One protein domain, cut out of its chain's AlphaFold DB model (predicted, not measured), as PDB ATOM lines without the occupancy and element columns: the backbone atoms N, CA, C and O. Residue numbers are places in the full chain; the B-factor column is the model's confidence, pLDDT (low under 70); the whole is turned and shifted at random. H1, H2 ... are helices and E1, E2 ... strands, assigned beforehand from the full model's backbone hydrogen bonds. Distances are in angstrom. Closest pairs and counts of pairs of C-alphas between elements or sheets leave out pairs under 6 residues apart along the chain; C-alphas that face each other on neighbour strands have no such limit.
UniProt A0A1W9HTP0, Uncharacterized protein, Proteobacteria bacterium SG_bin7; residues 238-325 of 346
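AT A GLANCE: This is residues 238 to 325 of the 346 residues of an uncharacterized protein of Proteobacteria bacterium SG_bin7 (UniProt A0A1W9HTP0). A strongly twisted, curled sheet of five strands wraps like an open, partial barrel round the short helix H2, and the small hairpin E2 and E3 packs through E3 on the edge strand E6. H1 sits over E4, away from H2. The 88 printed residues run H1 E1 E2 E3 E4 E5 E6 H2 E7; the sheet's order is E6 E5 E4 E1 E7, antiparallel, and the class is mixed. The whole is compact, radius of gyration of the C-alphas 12.3 A, spanning 34 by 32 by 25 A.

IN THESE COORDINATES: Find C-alpha 238 at (311.929, 410.230, 440.842), where H1, residues 238 to 242, begins. Next come E1, 248 to 251, E2, 256 to 259, and E3, 262 to 265. E4, 273 to 284, is 25.5 A long and bends by 87 degrees at residue 281. E5, 291 to 298, is 21.9 A long; E6, 307 to 311, follows, then H2, 312 to 317. E7, 319 to 324, runs 14.6 A to C-alpha 324 at (324.920, 415.097, 435.569).

HOW THE PARTS SIT: Look first at E4, staggered: residues 273 to 276 pair with E1 (N 249 and O 275, 2.8 A), and 276 to 284 with E5 (N 281 and O 294, 2.9 A). E5 and E6 form a hairpin, N 295 to O 310 2.8 A; E1 and E7 have N 250 to O 321 at 2.8 A. In the hairpin E2 and E3, N 259 and O 262 are 2.8 A apart. The closest C-alphas of E3 and E6, Trp 262 and Lys 309, are 4.6 A apart; those of E5 and H2, Tyr 294 and Ala 312, 4.7 A. H1 is on the sheet, its closest C-alphas to E4 being Ile 241 and Gly 279, 6.4 A. In H1 and H2 every O i to N i+4 pair is within hydrogen-bond range.

THE WHOLE: The farthest C-alphas, Leu 289 and Thr 325, are 35.0 A apart. The printed part has no cut and no long link. Confidence is under 70 at residues 268 to 271, 301 to 305 and 323 to 325.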
ATOM      1  N   ARG A 238     312.970 410.960 441.573       84.94
ATOM      2  CA  ARG A 238     311.929 410.230 440.842       84.94
ATOM      3  C   ARG A 238     311.783 410.762 439.418       84.94
ATOM      4  O   ARG A 238     311.926 410.009 438.459       84.94
ATOM      5  N   THR A 239     311.607 412.076 439.290       79.38
ATOM      6  CA  THR A 239     311.433 412.763 438.006       79.38
ATOM      7  C   THR A 239     312.636 412.555 437.088       79.38
ATOM      8  O   THR A 239     312.466 412.290 435.897       79.38
ATOM      9  N   LEU A 240     313.862 412.624 437.614       77.12
ATOM     10  CA  LEU A 240     315.068 412.357 436.825       77.12
ATOM     11  C   LEU A 240     315.102 410.923 436.282       77.12
ATOM     12  O   LEU A 240     315.428 410.705 435.111       77.12
ATOM     13  N   ILE A 241     314.746 409.944 437.112       80.00
ATOM     14  CA  ILE A 241     314.740 408.529 436.735       80.00
ATOM     15  C   ILE A 241     313.643 408.249 435.697       80.00
ATOM     16  O   ILE A 241     313.926 407.596 434.689       80.00
ATOM     17  N   ASP A 242     312.441 408.802 435.877       79.25
ATOM     18  CA  ASP A 242     311.318 408.660 434.936       79.25
ATOM     19  C   ASP A 242     311.650 409.241 433.553       79.25
ATOM     20  O   ASP A 242     311.307 408.665 432.517       79.25
ATOM     21  N   ASN A 243     312.421 410.331 433.521       73.56
ATOM     22  CA  ASN A 243     312.939 410.935 432.291       73.56
ATOM     23  C   ASN A 243     314.181 410.220 431.725       73.56
ATOM     24  O   ASN A 243     314.836 410.736 430.818       73.56
ATOM     25  N   LYS A 244     314.516 409.019 432.223       76.38
ATOM     26  CA  LYS A 244     315.676 408.211 431.799       76.38
ATOM     27  C   LYS A 244     317.011 408.950 431.954       76.38
ATOM     28  O   LYS A 244     317.948 408.718 431.190       76.38
ATOM     29  N   MET A 245     317.109 409.815 432.962       74.69
ATOM     30  CA  MET A 245     318.298 410.594 433.306       74.69
ATOM     31  C   MET A 245     318.815 410.223 434.707       74.69
ATOM     32  O   MET A 245     318.791 411.065 435.605       74.69
ATOM     33  N   PRO A 246     319.293 408.981 434.930       76.44
ATOM     34  CA  PRO A 246     319.764 408.556 436.244       76.44
ATOM     35  C   PRO A 246     320.962 409.414 436.698       76.44
ATOM     36  O   PRO A 246     321.989 409.432 436.006       76.44
ATOM     37  N   PRO A 247     320.859 410.134 437.831       79.06
ATOM     38  CA  PRO A 247     321.930 411.000 438.295       79.06
ATOM     39  C   PRO A 247     323.063 410.207 438.949       79.06
ATOM     40  O   PRO A 247     322.869 409.120 439.504       79.06
ATOM     41  N   VAL A 248     324.257 410.797 438.924       83.62
ATOM     42  CA  VAL A 248     325.353 410.403 439.814       83.62
ATOM     43  C   VAL A 248     325.265 411.289 441.048       83.62
ATOM     44  O   VAL A 248     325.058 412.489 440.928       83.62
ATOM     45  N   ILE A 249     325.410 410.723 442.234       84.94
ATOM     46  CA  ILE A 249     325.388 411.453 443.500       84.94
ATOM     47  C   ILE A 249     326.712 411.273 444.226       84.94
ATOM     48  O   ILE A 249     327.359 410.233 444.088       84.94
ATOM     49  N   SER A 250     327.098 412.271 445.015       84.06
ATOM     50  CA  SER A 250     328.161 412.149 446.005       84.06
ATOM     51  C   SER A 250     327.560 412.155 447.403       84.06
ATOM     52  O   SER A 250     326.655 412.936 447.696       84.06
ATOM     53  N   LEU A 251     328.067 411.266 448.251       85.19
ATOM     54  CA  LEU A 251     327.689 411.132 449.647       85.19
ATOM     55  C   LEU A 251     328.815 411.608 450.565       85.19
ATOM     56  O   LEU A 251     329.996 411.414 450.260       85.19
ATOM     57  N   ASP A 252     328.443 412.147 451.727       79.62
ATOM     58  CA  ASP A 252     329.358 412.633 452.769       79.62
ATOM     59  C   ASP A 252     330.009 411.518 453.619       79.62
ATOM     60  O   ASP A 252     330.515 411.769 454.717       79.62
ATOM     61  N   SER A 253     330.027 410.280 453.115       78.69
ATOM     62  CA  SER A 253     330.634 409.131 453.782       78.69
ATOM     63  C   SER A 253     331.261 408.144 452.800       78.69
ATOM     64  O   SER A 253     330.781 407.962 451.684       78.69
ATOM     65  N   ASP A 254     332.296 407.446 453.267       71.25
ATOM     66  CA  ASP A 254     332.916 406.276 452.637       71.25
ATOM     67  C   ASP A 254     332.468 404.943 453.256       71.25
ATOM     68  O   ASP A 254     332.957 403.873 452.883       71.25
ATOM     69  N   SER A 255     331.549 404.997 454.218       78.56
ATOM     70  CA  SER A 255     331.143 403.857 455.023       78.56
ATOM     71  C   SER A 255     329.662 403.544 454.846       78.56
ATOM     72  O   SER A 255     328.814 404.431 454.744       78.56
ATOM     73  N   ARG A 256     329.349 402.250 454.848       85.44
ATOM     74  CA  ARG A 256     327.980 401.746 454.781       85.44
ATOM     75  C   ARG A 256     327.846 400.449 455.563       85.44
ATOM     76  O   ARG A 256     328.791 399.661 455.637       85.44
ATOM     77  N   THR A 257     326.659 400.212 456.097       87.44
ATOM     78  CA  THR A 257     326.264 398.925 456.675       87.44
ATOM     79  C   THR A 257     325.346 398.210 455.692       87.44
ATOM     80  O   THR A 257     324.424 398.829 455.176       87.44
ATOM     81  N   GLU A 258     325.611 396.932 455.405       88.81
ATOM     82  CA  GLU A 258     324.816 396.122 454.470       88.81
ATOM     83  C   GLU A 258     323.883 395.171 455.239       88.81
ATOM     84  O   GLU A 258     324.339 394.424 456.106       88.81
ATOM     85  N   SER A 259     322.597 395.161 454.882       86.06
ATOM     86  CA  SER A 259     321.555 394.278 455.415       86.06
ATOM     87  C   SER A 259     320.749 393.677 454.255       86.06
ATOM     88  O   SER A 259     319.760 394.230 453.771       86.06
ATOM     89  N   GLY A 260     321.228 392.545 453.728       86.25
ATOM     90  CA  GLY A 260     320.681 391.940 452.511       86.25
ATOM     91  C   GLY A 260     320.932 392.816 451.279       86.25
ATOM     92  O   GLY A 260     322.078 393.087 450.934       86.25
ATOM     93  N   GLU A 261     319.857 393.245 450.614       89.50
ATOM     94  CA  GLU A 261     319.919 394.205 449.499       89.50
ATOM     95  C   GLU A 261     319.942 395.664 449.969       89.50
ATOM     96  O   GLU A 261     320.111 396.561 449.148       89.50
ATOM     97  N   TRP A 262     319.748 395.918 451.264       92.94
ATOM     98  CA  TRP A 262     319.690 397.265 451.817       92.94
ATOM     99  C   TRP A 262     321.058 397.725 452.291       92.94
ATOM    100  O   TRP A 262     321.828 396.934 452.839       92.94
ATOM    101  N   ILE A 263     321.345 399.011 452.113       92.00
ATOM    102  CA  ILE A 263     322.486 399.661 452.747       92.00
ATOM    103  C   ILE A 263     322.043 400.914 453.490       92.00
ATOM    104  O   ILE A 263     321.180 401.661 453.031       92.00
ATOM    105  N   THR A 264     322.683 401.132 454.631       92.00
ATOM    106  CA  THR A 264     322.523 402.326 455.457       92.00
ATOM    107  C   THR A 264     323.833 403.090 455.429       92.00
ATOM    108  O   THR A 264     324.890 402.540 455.757       92.00
ATOM    109  N   ILE A 265     323.767 404.353 455.024       90.50
ATOM    110  CA  ILE A 265     324.893 405.278 455.069       90.50
ATOM    111  C   ILE A 265     324.996 405.804 456.494       90.50
ATOM    112  O   ILE A 265     324.006 406.216 457.097       90.50
ATOM    113  N   THR A 266     326.202 405.751 457.047       85.75
ATOM    114  CA  THR A 266     326.498 406.302 458.368       85.75
ATOM    115  C   THR A 266     327.568 407.352 458.206       85.75
ATOM    116  O   THR A 266     328.584 407.052 457.592       85.75
ATOM    117  N   LYS A 267     327.403 408.543 458.790       72.56
ATOM    118  CA  LYS A 267     328.432 409.590 458.736       72.56
ATOM    119  C   LYS A 267     329.702 409.155 459.466       72.56
ATOM    120  O   LYS A 267     329.884 409.387 460.659       72.56
ATOM    121  N   LYS A 268     330.588 408.500 458.733       65.06
ATOM    122  CA  LYS A 268     331.961 408.190 459.110       65.06
ATOM    123  C   LYS A 268     332.829 408.447 457.890       65.06
ATOM    124  O   LYS A 268     332.418 408.145 456.774       65.06
ATOM    125  N   GLY A 269     334.008 409.005 458.143       60.25
ATOM    126  CA  GLY A 269     335.033 409.217 457.127       60.25
ATOM    127  C   GLY A 269     335.296 410.682 456.801       60.25
ATOM    128  O   GLY A 269     334.540 411.583 457.155       60.25
ATOM    129  N   LYS A 270     336.437 410.906 456.145       61.12
ATOM    130  CA  LYS A 270     336.795 412.179 455.492       61.12
ATOM    131  C   LYS A 270     336.571 412.121 453.980       61.12
ATOM    132  O   LYS A 270     336.789 413.113 453.292       61.12
ATOM    133  N   TYR A 271     336.232 410.943 453.469       64.19
ATOM    134  CA  TYR A 271     336.191 410.665 452.049       64.19
ATOM    135  C   TYR A 271     334.751 410.700 451.559       64.19
ATOM    136  O   TYR A 271     333.828 410.291 452.261       64.19
ATOM    137  N   ARG A 272     334.590 411.217 450.344       75.12
ATOM    138  CA  ARG A 272     333.321 411.250 449.630       75.12
ATOM    139  C   ARG A 272     333.192 409.987 448.797       75.12
ATOM    140  O   ARG A 272     334.177 409.542 448.202       75.12
ATOM    141  N   HIS A 273     331.988 409.439 448.729       81.50
ATOM    142  CA  HIS A 273     331.685 408.284 447.886       81.50
ATOM    143  C   HIS A 273     330.719 408.670 446.775       81.50
ATOM    144  O   HIS A 273     329.853 409.515 446.990       81.50
ATOM    145  N   ALA A 274     330.871 408.080 445.592       83.19
ATOM    146  CA  ALA A 274     330.034 408.380 444.435       83.19
ATOM    147  C   ALA A 274     329.211 407.159 444.019       83.19
ATOM    148  O   ALA A 274     329.746 406.058 443.865       83.19
ATOM    149  N   LEU A 275     327.912 407.368 443.810       87.06
ATOM    150  CA  LEU A 275     326.939 406.335 443.455       87.06
ATOM    151  C   LEU A 275     326.078 406.787 442.280       87.06
ATOM    152  O   LEU A 275     325.853 407.979 442.097       87.06
ATOM    153  N   ASN A 276     325.519 405.842 441.528       86.56
ATOM    154  CA  ASN A 276     324.505 406.160 440.522       86.56
ATOM    155  C   ASN A 276     323.126 405.793 441.062       86.56
ATOM    156  O   ASN A 276     322.923 404.645 441.452       86.56
ATOM    157  N   VAL A 277     322.168 406.716 441.027       88.06
ATOM    158  CA  VAL A 277     320.771 406.409 441.362       88.06
ATOM    159  C   VAL A 277     320.081 405.907 440.101       88.06
ATOM    160  O   VAL A 277     319.949 406.637 439.123       88.06
ATOM    161  N   VAL A 278     319.688 404.634 440.095       87.62
ATOM    162  CA  VAL A 278     319.183 403.934 438.900       87.62
ATOM    163  C   VAL A 278     317.710 403.544 438.998       87.62
ATOM    164  O   VAL A 278     317.136 403.101 438.008       87.62
ATOM    165  N   GLY A 279     317.098 403.692 440.172       90.44
ATOM    166  CA  GLY A 279     315.697 403.357 440.400       90.44
ATOM    167  C   GLY A 279     315.185 403.893 441.731       90.44
ATOM    168  O   GLY A 279     315.951 404.416 442.540       90.44
ATOM    169  N   TYR A 280     313.889 403.733 441.962       95.56
ATOM    170  CA  TYR A 280     313.209 404.097 443.202       95.56
ATOM    171  C   TYR A 280     312.045 403.130 443.461       95.56
ATOM    172  O   TYR A 280     311.668 402.356 442.579       95.56
ATOM    173  N   GLY A 281     311.496 403.143 444.672       93.19
ATOM    174  CA  GLY A 281     310.281 402.401 444.999       93.19
ATOM    175  C   GLY A 281     309.833 402.579 446.445       93.19
ATOM    176  O   GLY A 281     310.381 403.403 447.180       93.19
ATOM    177  N   GLU A 282     308.848 401.776 446.835       91.75
ATOM    178  CA  GLU A 282     308.356 401.626 448.205       91.75
ATOM    179  C   GLU A 282     308.530 400.176 448.655       91.75
ATOM    180  O   GLU A 282     308.331 399.242 447.875       91.75
ATOM    181  N   GLY A 283     308.912 399.963 449.909       88.88
ATOM    182  CA  GLY A 283     309.096 398.616 450.442       88.88
ATOM    183  C   GLY A 283     309.238 398.594 451.952       88.88
ATOM    184  O   GLY A 283     309.275 399.636 452.597       88.88
ATOM    185  N   ILE A 284     309.321 397.394 452.520       86.31
ATOM    186  CA  ILE A 284     309.508 397.204 453.961       86.31
ATOM    187  C   ILE A 284     311.008 397.182 454.265       86.31
ATOM    188  O   ILE A 284     311.744 396.355 453.718       86.31
ATOM    189  N   HIS A 285     311.468 398.085 455.133       86.62
ATOM    190  CA  HIS A 285     312.861 398.103 455.577       86.62
ATOM    191  C   HIS A 285     313.128 396.936 456.547       86.62
ATOM    192  O   HIS A 285     312.373 396.770 457.505       86.62
ATOM    193  N   PRO A 286     314.197 396.139 456.368       83.44
ATOM    194  CA  PRO A 286     314.383 394.891 457.114       83.44
ATOM    195  C   PRO A 286     314.633 395.097 458.612       83.44
ATOM    196  O   PRO A 286     314.344 394.205 459.402       83.44
ATOM    197  N   GLU A 287     315.169 396.253 459.011       82.56
ATOM    198  CA  GLU A 287     315.507 396.525 460.416       82.56
ATOM    199  C   GLU A 287     314.373 397.202 461.184       82.56
ATOM    200  O   GLU A 287     314.172 396.921 462.360       82.56
ATOM    201  N   THR A 288     313.634 398.100 460.530       84.19
ATOM    202  CA  THR A 288     312.568 398.872 461.188       84.19
ATOM    203  C   THR A 288     311.193 398.273 460.950       84.19
ATOM    204  O   THR A 288     310.253 398.644 461.640       84.19
ATOM    205  N   LEU A 289     311.063 397.371 459.970       84.81
ATOM    206  CA  LEU A 289     309.804 396.781 459.510       84.81
ATOM    207  C   LEU A 289     308.748 397.814 459.079       84.81
ATOM    208  O   LEU A 289     307.591 397.465 458.875       84.81
ATOM    209  N   CYS A 290     309.148 399.072 458.884       83.62
ATOM    210  CA  CYS A 290     308.281 400.125 458.376       83.62
ATOM    211  C   CYS A 290     308.272 400.111 456.846       83.62
ATOM    212  O   CYS A 290     309.298 399.839 456.205       83.62
ATOM    213  N   LYS A 291     307.127 400.483 456.266       88.12
ATOM    214  CA  LYS A 291     307.044 400.859 454.857       88.12
ATOM    215  C   LYS A 291     307.819 402.163 454.657       88.12
ATOM    216  O   LYS A 291     307.606 403.132 455.378       88.12
ATOM    217  N   VAL A 292     308.746 402.170 453.711       91.75
ATOM    218  CA  VAL A 292     309.621 403.308 453.419       91.75
ATOM    219  C   VAL A 292     309.757 403.501 451.918       91.75
ATOM    220  O   VAL A 292     309.750 402.537 451.146       91.75
ATOM    221  N   HIS A 293     309.969 404.748 451.514       95.06
ATOM    222  CA  HIS A 293     310.493 405.058 450.193       95.06
ATOM    223  C   HIS A 293     311.985 404.727 450.135       95.06
ATOM    224  O   HIS A 293     312.736 404.979 451.084       95.06
ATOM    225  N   TYR A 294     312.434 404.176 449.013       96.00
ATOM    226  CA  TYR A 294     313.835 403.849 448.787       96.00
ATOM    227  C   TYR A 294     314.305 404.244 447.391       96.00
ATOM    228  O   TYR A 294     313.522 404.329 446.443       96.00
ATOM    229  N   PHE A 295     315.616 404.413 447.271       95.88
ATOM    230  CA  PHE A 295     316.342 404.518 446.015       95.88
ATOM    231  C   PHE A 295     317.129 403.242 445.746       95.88
ATOM    232  O   PHE A 295     317.696 402.645 446.663       95.88
ATOM    233  N   VAL A 296     317.189 402.834 444.482       93.94
ATOM    234  CA  VAL A 296     318.105 401.795 444.011       93.94
ATOM    235  C   VAL A 296     319.363 402.483 443.516       93.94
ATOM    236  O   VAL A 296     319.327 403.250 442.554       93.94
ATOM    237  N   VAL A 297     320.480 402.193 444.169       91.81
ATOM    238  CA  VAL A 297     321.788 402.737 443.822       91.81
ATOM    239  C   VAL A 297     322.680 401.654 443.243       91.81
ATOM    240  O   VAL A 297     322.678 400.511 443.700       91.81
ATOM    241  N   ARG A 298     323.463 402.020 442.234       87.19
ATOM    242  CA  ARG A 298     324.554 401.204 441.717       87.19
ATOM    243  C   ARG A 298     325.857 401.671 442.345       87.19
ATOM    244  O   ARG A 298     326.229 402.834 442.188       87.19
ATOM    245  N   ASP A 299     326.556 400.748 442.996       83.44
ATOM    246  CA  ASP A 299     327.860 401.013 443.598       83.44
ATOM    247  C   ASP A 299     328.974 400.302 442.819       83.44
ATOM    248  O   ASP A 299     328.889 399.108 442.525       83.44
ATOM    249  N   SER A 300     330.034 401.042 442.496       74.62
ATOM    250  CA  SER A 300     331.237 400.514 441.845       74.62
ATOM    251  C   SER A 300     332.123 399.684 442.786       74.62
ATOM    252  O   SER A 300     332.904 398.859 442.316       74.62
ATOM    253  N   LEU A 301     331.980 399.858 444.103       67.56
ATOM    254  CA  LEU A 301     332.734 399.163 445.152       67.56
ATOM    255  C   LEU A 301     332.019 397.916 445.692       67.56
ATOM    256  O   LEU A 301     332.513 397.259 446.613       67.56
ATOM    257  N   GLY A 302     330.855 397.577 445.134       60.84
ATOM    258  CA  GLY A 302     330.067 396.416 445.529       60.84
ATOM    259  C   GLY A 302     330.851 395.108 445.426       60.84
ATOM    260  O   GLY A 302     331.103 394.606 444.334       60.84
ATOM    261  N   LYS A 303     331.215 394.515 446.572       61.78
ATOM    262  CA  LYS A 303     331.920 393.218 446.614       61.78
ATOM    263  C   LYS A 303     331.008 392.031 446.290       61.78
ATOM    264  O   LYS A 303     331.504 390.995 445.859       61.78
ATOM    265  N   LYS A 304     329.703 392.156 446.565       64.12
ATOM    266  CA  LYS A 304     328.714 391.066 446.471       64.12
ATOM    267  C   LYS A 304     327.541 391.393 445.553       64.12
ATOM    268  O   LYS A 304     327.117 390.530 444.795       64.12
ATOM    269  N   LEU A 305     327.032 392.621 445.623       66.31
ATOM    270  CA  LEU A 305     325.945 393.109 444.783       66.31
ATOM    271  C   LEU A 305     326.382 394.395 444.091       66.31
ATOM    272  O   LEU A 305     327.120 395.197 444.657       66.31
ATOM    273  N   ILE A 306     325.925 394.572 442.856       76.19
ATOM    274  CA  ILE A 306     326.164 395.792 442.075       76.19
ATOM    275  C   ILE A 306     325.100 396.850 442.406       76.19
ATOM    276  O   ILE A 306     325.374 398.044 442.304       76.19
ATOM    277  N   HIS A 307     323.909 396.414 442.826       87.31
ATOM    278  CA  HIS A 307     322.769 397.271 443.144       87.31
ATOM    279  C   HIS A 307     322.322 397.067 444.588       87.31
ATOM    280  O   HIS A 307     322.250 395.931 445.056       87.31
ATOM    281  N   TYR A 308     321.995 398.168 445.253       92.06
ATOM    282  CA  TYR A 308     321.533 398.197 446.634       92.06
ATOM    283  C   TYR A 308     320.336 399.136 446.782       92.06
ATOM    284  O   TYR A 308     320.163 400.061 445.990       92.06
ATOM    285  N   LYS A 309     319.523 398.912 447.812       94.62
ATOM    286  CA  LYS A 309     318.431 399.788 448.243       94.62
ATOM    287  C   LYS A 309     318.922 400.685 449.379       94.62
ATOM    288  O   LYS A 309     319.482 400.182 450.347       94.62
ATOM    289  N   ILE A 310     318.699 401.990 449.285       95.19
ATOM    290  CA  ILE A 310     318.920 402.950 450.379       95.19
ATOM    291  C   ILE A 310     317.586 403.607 450.691       95.19
ATOM    292  O   ILE A 310     316.883 404.016 449.767       95.19
ATOM    293  N   ARG A 311     317.231 403.737 451.974       95.81
ATOM    294  CA  ARG A 311     316.058 404.535 452.359       95.81
ATOM    295  C   ARG A 311     316.207 405.973 451.858       95.81
ATOM    296  O   ARG A 311     317.285 406.551 451.972       95.81
ATOM    297  N   ALA A 312     315.138 406.552 451.322       94.19
ATOM    298  CA  ALA A 312     315.194 407.885 450.731       94.19
ATOM    299  C   ALA A 312     315.696 408.937 451.734       94.19
ATOM    300  O   ALA A 312     316.621 409.681 451.429       94.19
ATOM    301  N   ASP A 313     315.164 408.927 452.955       93.31
ATOM    302  CA  ASP A 313     315.576 409.824 454.036       93.31
ATOM    303  C   ASP A 313     317.061 409.678 454.407       93.31
ATOM    304  O   ASP A 313     317.764 410.676 454.547       93.31
ATOM    305  N   ASN A 314     317.566 408.447 454.500       94.25
ATOM    306  CA  ASN A 314     318.976 408.193 454.778       94.25
ATOM    307  C   ASN A 314     319.882 408.675 453.636       94.25
ATOM    308  O   ASN A 314     320.916 409.277 453.906       94.25
ATOM    309  N   LEU A 315     319.503 408.463 452.372       92.88
ATOM    310  CA  LEU A 315     320.281 408.960 451.233       92.88
ATOM    311  C   LEU A 315     320.351 410.489 451.237       92.88
ATOM    312  O   LEU A 315     321.437 411.049 451.108       92.88
ATOM    313  N   LEU A 316     319.203 411.150 451.403       90.50
ATOM    314  CA  LEU A 316     319.094 412.608 451.371       90.50
ATOM    315  C   LEU A 316     319.840 413.267 452.538       90.50
ATOM    316  O   LEU A 316     320.510 414.274 452.338       90.50
ATOM    317  N   ALA A 317     319.804 412.665 453.730       89.75
ATOM    318  CA  ALA A 317     320.546 413.149 454.895       89.75
ATOM    319  C   ALA A 317     322.076 413.112 454.715       89.75
ATOM    320  O   ALA A 317     322.792 413.831 455.412       89.75
ATOM    321  N   HIS A 318     322.572 412.276 453.798       89.69
ATOM    322  CA  HIS A 318     323.995 412.094 453.503       89.69
ATOM    323  C   HIS A 318     324.404 412.627 452.128       89.69
ATOM    324  O   HIS A 318     325.536 412.404 451.691       89.69
ATOM    325  N   LEU A 319     323.502 413.313 451.426       86.12
ATOM    326  CA  LEU A 319     323.755 413.834 450.094       86.12
ATOM    327  C   LEU A 319     324.669 415.065 450.169       86.12
ATOM    328  O   LEU A 319     324.308 416.086 450.744       86.12
ATOM    329  N   ASP A 320     325.847 414.968 449.555       81.81
ATOM    330  CA  ASP A 320     326.811 416.070 449.434       81.81
ATOM    331  C   ASP A 320     326.686 416.783 448.077       81.81
ATOM    332  O   ASP A 320     326.939 417.982 447.972       81.81
ATOM    333  N   GLY A 321     326.244 416.074 447.029       73.94
ATOM    334  CA  GLY A 321     325.995 416.688 445.724       73.94
ATOM    335  C   GLY A 321     325.342 415.766 444.697       73.94
ATOM    336  O   GLY A 321     325.414 414.540 444.795       73.94
ATOM    337  N   VAL A 322     324.733 416.374 443.675       76.75
ATOM    338  CA  VAL A 322     324.130 415.694 442.519       76.75
ATOM    339  C   VAL A 322     324.847 416.128 441.239       76.75
ATOM    340  O   VAL A 322     325.089 417.309 440.998       76.75
ATOM    341  N   TYR A 323     325.193 415.158 440.398       67.50
ATOM    342  CA  TYR A 323     326.028 415.315 439.212       67.50
ATOM    343  C   TYR A 323     325.311 414.779 437.976       67.50
ATOM    344  O   TYR A 323     324.701 413.702 437.992       67.50
ATOM    345  N   LYS A 324     325.420 415.525 436.873       57.12
ATOM    346  CA  LYS A 324     324.920 415.097 435.569       57.12
ATOM    347  C   LYS A 324     326.026 414.347 434.848       57.12
ATOM    348  O   LYS A 324     327.174 414.781 434.804       57.12
ATOM    349  N   THR A 325     325.674 413.255 434.189       51.44
ATOM    350  CA  THR A 325     326.562 412.607 433.224       51.44
ATOM    351  C   THR A 325     326.578 413.425 431.929       51.44
ATOM    352  O   THR A 325     325.717 413.287 431.062       51.44
TER     353      THR A 325